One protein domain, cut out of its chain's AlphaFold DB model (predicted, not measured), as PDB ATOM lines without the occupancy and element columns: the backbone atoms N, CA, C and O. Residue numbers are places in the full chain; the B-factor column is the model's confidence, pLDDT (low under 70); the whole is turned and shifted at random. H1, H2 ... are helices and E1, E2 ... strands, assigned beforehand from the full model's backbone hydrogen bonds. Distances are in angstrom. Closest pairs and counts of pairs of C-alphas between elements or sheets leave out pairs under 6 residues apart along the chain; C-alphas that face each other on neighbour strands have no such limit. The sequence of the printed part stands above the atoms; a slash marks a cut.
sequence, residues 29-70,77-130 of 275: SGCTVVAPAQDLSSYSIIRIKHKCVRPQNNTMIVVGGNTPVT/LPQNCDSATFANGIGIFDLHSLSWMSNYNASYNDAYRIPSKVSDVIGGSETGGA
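This is residues 29 to 70 and 77 to 130 of the 275 residues of an uncharacterized protein of Aspergillus flavus (strain ATCC 200026 / FGSC A1120 / IAM 13836 / NRRL 3357 / JCM 12722 / SRRC 167) (UniProt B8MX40). With little regular structure, loops join a twisted antiparallel sheet, E3 E4 E5 E6, a separate hairpin, E1 and E2, and helix H1 near one end. Six named strands, then one named helix, hold 29 of 96 printed residues. It is mixed, compact, radius of gyration of the C-alphas 14.3 A, spanning 43 by 31 by 17 A.

E1, residues 34 to 36, and E2, 43 to 45, form a hairpin, N 35 and O 44 within hydrogen-bond range at 3.1 A. E4, residues 59 to 63, and E5, 90 to 94, are antiparallel, N 62 and O 91 within range at 2.8 A. H1, residues 116 to 122, not on their sheet, has 2 of 3 O i to N i+4 pairs within range.

E3 is residues 51 to 53, E6 99 to 101. C-alpha 34 is at (210.345, 156.511, 81.220), C-alpha 122 at (204.241, 171.922, 79.052).

Across the cut, C-alphas 70 and 77 are 8.0 A apart. Link E6 to H1 is long; 26 residues have pLDDT under 70.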
ATOM      1  N   SER A  29     205.907 149.635  66.641       60.19
ATOM      2  CA  SER A  29     207.283 149.204  66.873       60.19
ATOM      3  C   SER A  29     208.044 150.135  67.808       60.19
ATOM      4  O   SER A  29     209.045 150.670  67.373       60.19
ATOM      5  N   GLY A  30     207.571 150.345  69.044       62.88
ATOM      6  CA  GLY A  30     208.167 151.224  70.057       62.88
ATOM      7  C   GLY A  30     208.908 150.489  71.184       62.88
ATOM      8  O   GLY A  30     208.512 149.392  71.549       62.88
ATOM      9  N   CYS A  31     209.911 151.115  71.791       68.06
ATOM     10  CA  CYS A  31     210.590 150.689  73.011       68.06
ATOM     11  C   CYS A  31     210.611 151.797  74.035       68.06
ATOM     12  O   CYS A  31     211.243 152.826  73.844       68.06
ATOM     13  N   THR A  32     209.919 151.529  75.125       74.00
ATOM     14  CA  THR A  32     209.600 152.500  76.147       74.00
ATOM     15  C   THR A  32     210.601 152.427  77.291       74.00
ATOM     16  O   THR A  32     210.733 151.404  77.956       74.00
ATOM     17  N   VAL A  33     211.262 153.546  77.558       78.75
ATOM     18  CA  VAL A  33     211.784 153.875  78.888       78.75
ATOM     19  C   VAL A  33     211.093 155.147  79.333       78.75
ATOM     20  O   VAL A  33     210.677 155.949  78.499       78.75
ATOM     21  N   VAL A  34     210.946 155.313  80.639       81.00
ATOM     22  CA  VAL A  34     210.345 156.511  81.220       81.00
ATOM     23  C   VAL A  34     211.423 157.221  82.018       81.00
ATOM     24  O   VAL A  34     212.063 156.574  82.844       81.00
ATOM     25  N   ALA A  35     211.631 158.518  81.801       83.31
ATOM     26  CA  ALA A  35     212.440 159.360  82.681       83.31
ATOM     27  C   ALA A  35     211.560 160.458  83.299       83.31
ATOM     28  O   ALA A  35     211.023 161.287  82.557       83.31
ATOM     29  N   PRO A  36     211.350 160.438  84.627       85.06
ATOM     30  CA  PRO A  36     210.562 161.454  85.306       85.06
ATOM     31  C   PRO A  36     211.415 162.660  85.723       85.06
ATOM     32  O   PRO A  36     212.586 162.518  86.071       85.06
ATOM     33  N   ALA A  37     210.798 163.840  85.758       85.81
ATOM     34  CA  ALA A  37     211.308 165.006  86.474       85.81
ATOM     35  C   ALA A  37     211.496 164.701  87.971       85.81
ATOM     36  O   ALA A  37     210.816 163.827  88.512       85.81
ATOM     37  N   GLN A  38     212.356 165.455  88.663       83.75
ATOM     38  CA  GLN A  38     212.590 165.276  90.107       83.75
ATOM     39  C   GLN A  38     211.303 165.455  90.922       83.75
ATOM     40  O   GLN A  38     211.073 164.762  91.907       83.75
ATOM     41  N   ASP A  39     210.431 166.351  90.466       84.25
ATOM     42  CA  ASP A  39     209.130 166.621  91.069       84.25
ATOM     43  C   ASP A  39     207.986 165.776  90.476       84.25
ATOM     44  O   ASP A  39     206.817 166.038  90.768       84.25
ATOM     45  N   LEU A  40     208.300 164.802  89.612       84.00
ATOM     46  CA  LEU A  40     207.349 163.930  88.917       84.00
ATOM     47  C   LEU A  40     206.273 164.666  88.094       84.00
ATOM     48  O   LEU A  40     205.242 164.079  87.762       84.00
ATOM     49  N   SER A  41     206.483 165.944  87.763       84.62
ATOM     50  CA  SER A  41     205.525 166.740  86.982       84.62
ATOM     51  C   SER A  41     205.597 166.469  85.480       84.62
ATOM     52  O   SER A  41     204.685 166.824  84.740       84.62
ATOM     53  N   SER A  42     206.686 165.864  85.005       84.38
ATOM     54  CA  SER A  42     206.928 165.609  83.585       84.38
ATOM     55  C   SER A  42     207.604 164.263  83.392       84.38
ATOM     56  O   SER A  42     208.454 163.868  84.187       84.38
ATOM     57  N   TYR A  43     207.251 163.579  82.310       83.12
ATOM     58  CA  TYR A  43     207.807 162.281  81.947       83.12
ATOM     59  C   TYR A  43     208.172 162.305  80.469       83.12
ATOM     60  O   TYR A  43     207.359 162.720  79.643       83.12
ATOM     61  N   SER A  44     209.365 161.834  80.117       76.44
ATOM     62  CA  SER A  44     209.721 161.570  78.723       76.44
ATOM     63  C   SER A  44     209.620 160.073  78.443       76.44
ATOM     64  O   SER A  44     210.063 159.243  79.241       76.44
ATOM     65  N   ILE A  45     208.985 159.727  77.321       70.62
ATOM     66  CA  ILE A  45     208.856 158.351  76.838       70.62
ATOM     67  C   ILE A  45     209.387 158.294  75.413       70.62
ATOM     68  O   ILE A  45     208.888 158.999  74.536       70.62
ATOM     69  N   ILE A  46     210.361 157.424  75.169       63.94
ATOM     70  CA  ILE A  46     210.936 157.190  73.833       63.94
ATOM     71  C   ILE A  46     210.483 155.816  73.327       63.94
ATOM     72  O   ILE A  46     209.924 155.065  74.116       63.94
ATOM     73  N   ARG A  47     210.554 155.531  72.012       56.88
ATOM     74  CA  ARG A  47     210.010 154.308  71.377       56.88
ATOM     75  C   ARG A  47     210.817 153.862  70.117       56.88
ATOM     76  O   ARG A  47     210.766 154.652  69.192       56.88
ATOM     77  N   ILE A  48     211.428 152.639  70.010       58.19
ATOM     78  CA  ILE A  48     211.402 151.696  68.819       58.19
ATOM     79  C   ILE A  48     211.550 150.154  69.144       58.19
ATOM     80  O   ILE A  48     212.124 149.862  70.153       58.19
ATOM     81  N   LYS A  49     211.111 149.163  68.321       59.66
ATOM     82  CA  LYS A  49     211.180 147.645  68.328       59.66
ATOM     83  C   LYS A  49     212.399 146.882  68.929       59.66
ATOM     84  O   LYS A  49     212.482 145.660  68.823       59.66
ATOM     85  N   HIS A  50     213.344 147.594  69.504       69.50
ATOM     86  CA  HIS A  50     214.579 147.170  70.140       69.50
ATOM     87  C   HIS A  50     214.423 146.980  71.656       69.50
ATOM     88  O   HIS A  50     213.397 147.322  72.244       69.50
ATOM     89  N   LYS A  51     215.457 146.461  72.325       78.88
ATOM     90  CA  LYS A  51     215.509 146.452  73.792       78.88
ATOM     91  C   LYS A  51     216.116 147.766  74.271       78.88
ATOM     92  O   LYS A  51     217.263 148.053  73.951       78.88
ATOM     93  N   CYS A  52     215.382 148.528  75.073       82.00
ATOM     94  CA  CYS A  52     215.936 149.691  75.756       82.00
ATOM     95  C   CYS A  52     216.269 149.336  77.185       82.00
ATOM     96  O   CYS A  52     215.493 148.676  77.881       82.00
ATOM     97  N   VAL A  53     217.387 149.868  77.636       87.50
ATOM     98  CA  VAL A  53     217.754 149.915  79.040       87.50
ATOM     99  C   VAL A  53     218.161 151.342  79.365       87.50
ATOM    100  O   VAL A  53     218.755 152.034  78.542       87.50
ATOM    101  N   ARG A  54     217.807 151.805  80.562       87.81
ATOM    102  CA  ARG A  54     218.163 153.140  81.042       87.81
ATOM    103  C   ARG A  54     219.225 152.996  82.140       87.81
ATOM    104  O   ARG A  54     218.848 152.926  83.309       87.81
ATOM    105  N   PRO A  55     220.519 152.862  81.789       87.12
ATOM    106  CA  PRO A  55     221.577 152.626  82.774       87.12
ATOM    107  C   PRO A  55     221.871 153.851  83.652       87.12
ATOM    108  O   PRO A  55     222.306 153.688  84.785       87.12
ATOM    109  N   GLN A  56     221.623 155.061  83.145       85.88
ATOM    110  CA  GLN A  56     221.838 156.336  83.836       85.88
ATOM    111  C   GLN A  56     220.592 157.212  83.723       85.88
ATOM    112  O   GLN A  56     219.714 156.956  82.907       85.88
ATOM    113  N   ASN A  57     220.520 158.284  84.507       85.81
ATOM    114  CA  ASN A  57     219.371 159.190  84.504       85.81
ATOM    115  C   ASN A  57     219.112 159.847  83.139       85.81
ATOM    116  O   ASN A  57     217.956 159.978  82.738       85.81
ATOM    117  N   ASN A  58     220.174 160.202  82.413       87.00
ATOM    118  CA  ASN A  58     220.089 160.972  81.170       87.00
ATOM    119  C   ASN A  58     220.374 160.122  79.929       87.00
ATOM    120  O   ASN A  58     220.309 160.637  78.823       87.00
ATOM    121  N   THR A  59     220.643 158.826  80.083       88.12
ATOM    122  CA  THR A  59     221.072 157.987  78.961       88.12
ATOM    123  C   THR A  59     220.166 156.779  78.808       88.12
ATOM    124  O   THR A  59     219.948 156.013  79.749       88.12
ATOM    125  N   MET A  60     219.686 156.570  77.587       86.75
ATOM    126  CA  MET A  60     219.027 155.346  77.160       86.75
ATOM    127  C   MET A  60     219.948 154.593  76.202       86.75
ATOM    128  O   MET A  60     220.399 155.141  75.202       86.75
ATOM    129  N   ILE A  61     220.194 153.320  76.486       87.12
ATOM    130  CA  ILE A  61     220.856 152.410  75.555       87.12
ATOM    131  C   ILE A  61     219.784 151.607  74.843       87.12
ATOM    132  O   ILE A  61     218.899 151.020  75.467       87.12
ATOM    133  N   VAL A  62     219.904 151.576  73.529       84.44
ATOM    134  CA  VAL A  62     219.041 150.871  72.604       84.44
ATOM    135  C   VAL A  62     219.835 149.731  71.986       84.44
ATOM    136  O   VAL A  62     220.859 149.973  71.360       84.44
ATOM    137  N   VAL A  63     219.363 148.498  72.149       83.56
ATOM    138  CA  VAL A  63     220.013 147.294  71.622       83.56
ATOM    139  C   VAL A  63     219.130 146.632  70.568       83.56
ATOM    140  O   VAL A  63     217.999 146.219  70.856       83.56
ATOM    141  N   GLY A  64     219.684 146.493  69.367       71.94
ATOM    142  CA  GLY A  64     219.058 145.909  68.187       71.94
ATOM    143  C   GLY A  64     217.952 146.778  67.592       71.94
ATOM    144  O   GLY A  64     217.888 147.987  67.811       71.94
ATOM    145  N   GLY A  65     217.041 146.127  66.866       66.88
ATOM    146  CA  GLY A  65     215.894 146.746  66.201       66.88
ATOM    147  C   GLY A  65     216.110 146.980  64.708       66.88
ATOM    148  O   GLY A  65     217.195 146.781  64.178       66.88
ATOM    149  N   ASN A  66     215.049 147.421  64.034       58.06
ATOM    150  CA  ASN A  66     215.086 147.750  62.612       58.06
ATOM    151  C   ASN A  66     214.978 149.272  62.486       58.06
ATOM    152  O   ASN A  66     214.035 149.853  63.033       58.06
ATOM    153  N   THR A  67     215.885 149.926  61.754       49.56
ATOM    154  CA  THR A  67     215.659 151.322  61.355       49.56
ATOM    155  C   THR A  67     214.739 151.326  60.134       49.56
ATOM    156  O   THR A  67     215.094 150.726  59.115       49.56
ATOM    157  N   PRO A  68     213.560 151.964  60.182       46.12
ATOM    158  CA  PRO A  68     212.715 152.058  59.003       46.12
ATOM    159  C   PRO A  68     213.394 152.974  57.976       46.12
ATOM    160  O   PRO A  68     213.551 154.167  58.211       46.12
ATOM    161  N   VAL A  69     213.809 152.409  56.841       47.41
ATOM    162  CA  VAL A  69     214.389 153.157  55.707       47.41
ATOM    163  C   VAL A  69     213.331 153.621  54.698       47.41
ATOM    164  O   VAL A  69     213.644 154.324  53.742       47.41
ATOM    165  N   THR A  70     212.061 153.248  54.896       51.88
ATOM    166  CA  THR A  70     210.940 153.678  54.046       51.88
ATOM    167  C   THR A  70     209.694 153.981  54.876       51.88
ATOM    168  O   THR A  70     209.490 153.405  55.944       51.88
ATOM    169  N   LEU A  77     210.961 146.766  55.127       50.28
ATOM    170  CA  LEU A  77     211.902 145.737  54.688       50.28
ATOM    171  C   LEU A  77     213.054 145.643  55.702       50.28
ATOM    172  O   LEU A  77     213.723 146.655  55.937       50.28
ATOM    173  N   PRO A  78     213.271 144.474  56.332       50.78
ATOM    174  CA  PRO A  78     214.398 144.290  57.224       50.78
ATOM    175  C   PRO A  78     215.670 144.337  56.380       50.78
ATOM    176  O   PRO A  78     215.999 143.395  55.665       50.78
ATOM    177  N   GLN A  79     216.376 145.460  56.434       54.31
ATOM    178  CA  GLN A  79     217.785 145.502  56.077       54.31
ATOM    179  C   GLN A  79     218.616 145.308  57.343       54.31
ATOM    180  O   GLN A  79     218.188 145.678  58.439       54.31
ATOM    181  N   ASN A  80     219.821 144.757  57.186       53.66
ATOM    182  CA  ASN A  80     220.874 144.944  58.176       53.66
ATOM    183  C   ASN A  80     221.170 146.445  58.217       53.66
ATOM    184  O   ASN A  80     221.884 146.980  57.372       53.66
ATOM    185  N   CYS A  81     220.521 147.120  59.156       53.19
ATOM    186  CA  CYS A  81     220.525 148.567  59.293       53.19
ATOM    187  C   CYS A  81     221.558 149.053  60.314       53.19
ATOM    188  O   CYS A  81     221.479 150.202  60.754       53.19
ATOM    189  N   ASP A  82     222.517 148.199  60.679       57.53
ATOM    190  CA  ASP A  82     223.644 148.534  61.548       57.53
ATOM    191  C   ASP A  82     224.611 149.465  60.796       57.53
ATOM    192  O   ASP A  82     225.732 149.122  60.436       57.53
ATOM    193  N   SER A  83     224.134 150.668  60.493       58.09
ATOM    194  CA  SER A  83     224.858 151.725  59.805       58.09
ATOM    195  C   SER A  83     224.782 152.999  60.638       58.09
ATOM    196  O   SER A  83     223.812 153.237  61.366       58.09
ATOM    197  N   ALA A  84     225.835 153.812  60.566       66.50
ATOM    198  CA  ALA A  84     225.976 155.041  61.344       66.50
ATOM    199  C   ALA A  84     225.728 154.824  62.854       66.50
ATOM    200  O   ALA A  84     226.494 154.127  63.516       66.50
ATOM    201  N   THR A  85     224.659 155.409  63.400       64.25
ATOM    202  CA  THR A  85     224.308 155.418  64.828       64.25
ATOM    203  C   THR A  85     224.180 154.032  65.465       64.25
ATOM    204  O   THR A  85     224.369 153.905  66.671       64.25
ATOM    205  N   PHE A  86     223.880 153.002  64.670       69.44
ATOM    206  CA  PHE A  86     223.734 151.619  65.131       69.44
ATOM    207  C   PHE A  86     224.777 150.686  64.517       69.44
ATOM    208  O   PHE A  86     224.528 149.495  64.435       69.44
ATOM    209  N   ALA A  87     225.946 151.184  64.098       61.56
ATOM    210  CA  ALA A  87     226.972 150.370  63.427       61.56
ATOM    211  C   ALA A  87     227.355 149.069  64.167       61.56
ATOM    212  O   ALA A  87     227.814 148.120  63.544       61.56
ATOM    213  N   ASN A  88     227.136 149.015  65.485       69.94
ATOM    214  CA  ASN A  88     227.394 147.847  66.329       69.94
ATOM    215  C   ASN A  88     226.107 147.195  66.884       69.94
ATOM    216  O   ASN A  88     226.158 146.517  67.909       69.94
ATOM    217  N   GLY A  89     224.938 147.480  66.303       71.75
ATOM    218  CA  GLY A  89     223.629 147.059  66.819       71.75
ATOM    219  C   GLY A  89     223.245 147.710  68.154       71.75
ATOM    220  O   GLY A  89     222.298 147.281  68.812       71.75
ATOM    221  N   ILE A  90     223.983 148.737  68.584       80.31
ATOM    222  CA  ILE A  90     223.761 149.474  69.829       80.31
ATOM    223  C   ILE A  90     223.725 150.961  69.501       80.31
ATOM    224  O   ILE A  90     224.658 151.476  68.890       80.31
ATOM    225  N   GLY A  91     222.667 151.640  69.937       82.75
ATOM    226  CA  GLY A  91     222.551 153.092  69.887       82.75
ATOM    227  C   GLY A  91     222.489 153.673  71.293       82.75
ATOM    228  O   GLY A  91     221.779 153.160  72.160       82.75
ATOM    229  N   ILE A  92     223.217 154.760  71.520       85.75
ATOM    230  CA  ILE A  92     223.194 155.508  72.778       85.75
ATOM    231  C   ILE A  92     222.392 156.780  72.533       85.75
ATOM    232  O   ILE A  92     222.699 157.539  71.618       85.75
ATOM    233  N   PHE A  93     221.355 157.009  73.329       85.69
ATOM    234  CA  PHE A  93     220.469 158.155  73.191       85.69
ATOM    235  C   PHE A  93     220.506 159.012  74.455       85.69
ATOM    236  O   PHE A  93     220.227 158.518  75.551       85.69
ATOM    237  N   ASP A  94     220.811 160.296  74.287       87.19
ATOM    238  CA  ASP A  94     220.737 161.283  75.357       87.19
ATOM    239  C   ASP A  94     219.296 161.771  75.523       87.19
ATOM    240  O   ASP A  94     218.692 162.356  74.622       87.19
ATOM    241  N   LEU A  95     218.748 161.536  76.708       85.75
ATOM    242  CA  LEU A  95     217.405 161.930  77.102       85.75
ATOM    243  C   LEU A  95     217.292 163.426  77.399       85.75
ATOM    244  O   LEU A  95     216.164 163.900  77.452       85.75
ATOM    245  N   HIS A  96     218.402 164.150  77.589       86.50
ATOM    246  CA  HIS A  96     218.401 165.595  77.820       86.50
ATOM    247  C   HIS A  96     218.429 166.388  76.506       86.50
ATOM    248  O   HIS A  96     217.537 167.198  76.252       86.50
ATOM    249  N   SER A  97     219.403 166.128  75.629       86.75
ATOM    250  CA  SER A  97     219.469 166.791  74.315       86.75
ATOM    251  C   SER A  97     218.517 166.194  73.272       86.75
ATOM    252  O   SER A  97     218.291 166.800  72.222       86.75
ATOM    253  N   LEU A  98     217.933 165.021  73.552       85.00
ATOM    254  CA  LEU A  98     217.109 164.249  72.617       85.00
ATOM    255  C   LEU A  98     217.860 163.918  71.321       85.00
ATOM    256  O   LEU A  98     217.319 164.060  70.219       85.00
ATOM    257  N   SER A  99     219.114 163.487  71.459       84.25
ATOM    258  CA  SER A  99     220.008 163.205  70.341       84.25
ATOM    259  C   SER A  99     220.754 161.880  70.513       84.25
ATOM    260  O   SER A  99     220.911 161.356  71.616       84.25
ATOM    261  N   TRP A 100     221.190 161.310  69.391       83.62
ATOM    262  CA  TRP A 100     222.019 160.110  69.387       83.62
ATOM    263  C   TRP A 100     223.483 160.462  69.655       83.62
ATOM    264  O   TRP A 100     224.024 161.390  69.055       83.62
ATOM    265  N   MET A 101     224.125 159.684  70.521       82.75
ATOM    266  CA  MET A 101     225.520 159.837  70.916       82.75
ATOM    267  C   MET A 101     226.381 158.707  70.355       82.75
ATOM    268  O   MET A 101     225.934 157.568  70.223       82.75
ATOM    269  N   SER A 102     227.652 159.008  70.095       81.25
ATOM    270  CA  SER A 102     228.661 158.024  69.685       81.25
ATOM    271  C   SER A 102     229.447 157.421  70.853       81.25
ATOM    272  O   SER A 102     230.053 156.366  70.696       81.25
ATOM    273  N   ASN A 103     229.452 158.074  72.019       84.00
ATOM    274  CA  ASN A 103     230.244 157.671  73.179       84.00
ATOM    275  C   ASN A 103     229.377 157.619  74.436       84.00
ATOM    276  O   ASN A 103     228.607 158.539  74.705       84.00
ATOM    277  N   TYR A 104     229.544 156.555  75.221       86.31
ATOM    278  CA  TYR A 104     228.922 156.390  76.531       86.31
ATOM    279  C   TYR A 104     229.997 156.445  77.613       86.31
ATOM    280  O   TYR A 104     230.998 155.738  77.527       86.31
ATOM    281  N   ASN A 105     229.773 157.252  78.649       87.25
ATOM    282  CA  ASN A 105     230.645 157.303  79.814       87.25
ATOM    283  C   ASN A 105     229.859 156.872  81.054       87.25
ATOM    284  O   ASN A 105     228.980 157.592  81.527       87.25
ATOM    285  N   ALA A 106     230.200 155.699  81.589       87.88
ATOM    286  CA  ALA A 106     229.545 155.113  82.756       87.88
ATOM    287  C   ALA A 106     229.757 155.922  84.050       87.88
ATOM    288  O   ALA A 106     228.981 155.764  84.989       87.88
ATOM    289  N   SER A 107     230.779 156.781  84.102       87.69
ATOM    290  CA  SER A 107     231.096 157.596  85.279       87.69
ATOM    291  C   SER A 107     230.182 158.809  85.447       87.69
ATOM    292  O   SER A 107     230.159 159.377  86.535       87.69
ATOM    293  N   TYR A 108     229.427 159.209  84.418       84.50
ATOM    294  CA  TYR A 108     228.472 160.308  84.551       84.50
ATOM    295  C   TYR A 108     227.233 159.880  85.340       84.50
ATOM    296  O   TYR A 108     226.595 158.868  85.061       84.50
ATOM    297  N   ASN A 109     226.882 160.673  86.340       82.31
ATOM    298  CA  ASN A 109     225.790 160.401  87.267       82.31
ATOM    299  C   ASN A 109     224.954 161.653  87.547       82.31
ATOM    300  O   ASN A 109     224.339 161.768  88.608       82.31
ATOM    301  N   ASP A 110     224.916 162.581  86.590       84.88
ATOM    302  CA  ASP A 110     224.120 163.791  86.712       84.88
ATOM    303  C   ASP A 110     222.637 163.458  86.906       84.88
ATOM    304  O   ASP A 110     222.102 162.449  86.430       84.88
ATOM    305  N   ALA A 111     221.954 164.311  87.660       85.62
ATOM    306  CA  ALA A 111     220.516 164.187  87.818       85.62
ATOM    307  C   ALA A 111     219.808 164.516  86.493       85.62
ATOM    308  O   ALA A 111     220.191 165.458  85.794       85.62
ATOM    309  N   TYR A 112     218.732 163.782  86.191       86.25
ATOM    310  CA  TYR A 112     217.922 164.019  84.995       86.25
ATOM    311  C   TYR A 112     217.472 165.480  84.914       86.25
ATOM    312  O   TYR A 112     217.087 166.084  85.923       86.25
ATOM    313  N   ARG A 113     217.552 166.040  83.706       89.75
ATOM    314  CA  ARG A 113     217.074 167.381  83.369       89.75
ATOM    315  C   ARG A 113     216.112 167.291  82.200       89.75
ATOM    316  O   ARG A 113     216.400 166.628  81.204       89.75
ATOM    317  N   ILE A 114     214.983 167.974  82.327       91.50
ATOM    318  CA  ILE A 114     213.944 168.006  81.303       91.50
ATOM    319  C   ILE A 114     214.496 168.705  80.050       91.50
ATOM    320  O   ILE A 114     215.051 169.796  80.172       91.50
ATOM    321  N   PRO A 115     214.347 168.108  78.854       91.31
ATOM    322  CA  PRO A 115     214.697 168.761  77.594       91.31
ATOM    323  C   PRO A 115     213.899 170.042  77.374       91.31
ATOM    324  O   PRO A 115     212.686 170.046  77.595       91.31
ATOM    325  N   SER A 116     214.532 171.072  76.810       91.19
ATOM    326  CA  SER A 116     213.849 172.323  76.439       91.19
ATOM    327  C   SER A 116     212.630 172.075  75.551       91.19
ATOM    328  O   SER A 116     211.542 172.548  75.847       91.19
ATOM    329  N   LYS A 117     212.752 171.177  74.561       89.38
ATOM    330  CA  LYS A 117     211.635 170.762  73.690       89.38
ATOM    331  C   LYS A 117     210.396 170.265  74.447       89.38
ATOM    332  O   LYS A 117     209.307 170.272  73.885       89.38
ATOM    333  N   VAL A 118     210.559 169.769  75.675       89.12
ATOM    334  CA  VAL A 118     209.449 169.343  76.533       89.12
ATOM    335  C   VAL A 118     208.952 170.521  77.369       89.12
ATOM    336  O   VAL A 118     207.756 170.802  77.332       89.12
ATOM    337  N   SER A 119     209.840 171.234  78.074       90.19
ATOM    338  CA  SER A 119     209.452 172.378  78.917       90.19
ATOM    339  C   SER A 119     208.824 173.526  78.124       90.19
ATOM    340  O   SER A 119     207.954 174.211  78.645       90.19
ATOM    341  N   ASP A 120     209.186 173.701  76.854       91.12
ATOM    342  CA  ASP A 120     208.589 174.705  75.968       91.12
ATOM    343  C   ASP A 120     207.105 174.411  75.687       91.12
ATOM    344  O   ASP A 120     206.316 175.325  75.456       91.12
ATOM    345  N   VAL A 121     206.709 173.133  75.725       88.44
ATOM    346  CA  VAL A 121     205.336 172.690  75.438       88.44
ATOM    347  C   VAL A 121     204.477 172.653  76.702       88.44
ATOM    348  O   VAL A 121     203.322 173.071  76.672       88.44
ATOM    349  N   ILE A 122     205.013 172.135  77.811       89.25
ATOM    350  CA  ILE A 122     204.241 171.922  79.052       89.25
ATOM    351  C   ILE A 122     204.532 172.957  80.147       89.25
ATOM    352  O   ILE A 122     203.937 172.906  81.229       89.25
ATOM    353  N   GLY A 123     205.421 173.909  79.870       90.38
ATOM    354  CA  GLY A 123     205.951 174.868  80.832       90.38
ATOM    355  C   GLY A 123     206.886 174.233  81.864       90.38
ATOM    356  O   GLY A 123     207.212 173.046  81.810       90.38
ATOM    357  N   GLY A 124     207.299 175.038  82.840       91.00
ATOM    358  CA  GLY A 124     208.222 174.628  83.898       91.00
ATOM    359  C   GLY A 124     209.684 174.925  83.575       91.00
ATOM    360  O   GLY A 124     210.003 175.892  82.888       91.00
ATOM    361  N   SER A 125     210.579 174.117  84.137       90.81
ATOM    362  CA  SER A 125     212.034 174.292  84.085       90.81
ATOM    363  C   SER A 125     212.740 172.950  83.911       90.81
ATOM    364  O   SER A 125     212.113 171.897  83.996       90.81
ATOM    365  N   GLU A 126     214.063 172.955  83.754       89.12
ATOM    366  CA  GLU A 126     214.859 171.728  83.626       89.12
ATOM    367  C   GLU A 126     214.719 170.764  84.819       89.12
ATOM    368  O   GLU A 126     215.002 169.573  84.690       89.12
ATOM    369  N   THR A 127     214.285 171.245  85.986       88.75
ATOM    370  CA  THR A 127     214.089 170.424  87.191       88.75
ATOM    371  C   THR A 127     212.655 169.925  87.379       88.75
ATOM    372  O   THR A 127     212.420 169.089  88.251       88.75
ATOM    373  N   GLY A 128     211.700 170.409  86.581       89.12
ATOM    374  CA  GLY A 128     210.272 170.163  86.790       89.12
ATOM    375  C   GLY A 128     209.446 171.440  86.862       89.12
ATOM    376  O   GLY A 128     209.866 172.506  86.405       89.12
ATOM    377  N   GLY A 129     208.262 171.322  87.452       89.31
ATOM    378  CA  GLY A 129     207.300 172.404  87.605       89.31
ATOM    379  C   GLY A 129     206.443 172.637  86.367       89.31
ATOM    380  O   GLY A 129     206.149 173.791  86.069       89.31
ATOM    381  N   ALA A 130     206.061 171.578  85.639       90.62
ATOM    382  CA  ALA A 130     205.155 171.718  84.497       90.62
ATOM    383  C   ALA A 130     203.897 172.506  84.895       90.62
ATOM    384  O   ALA A 130     203.221 172.174  85.873       90.62
TER     385      ALA A 130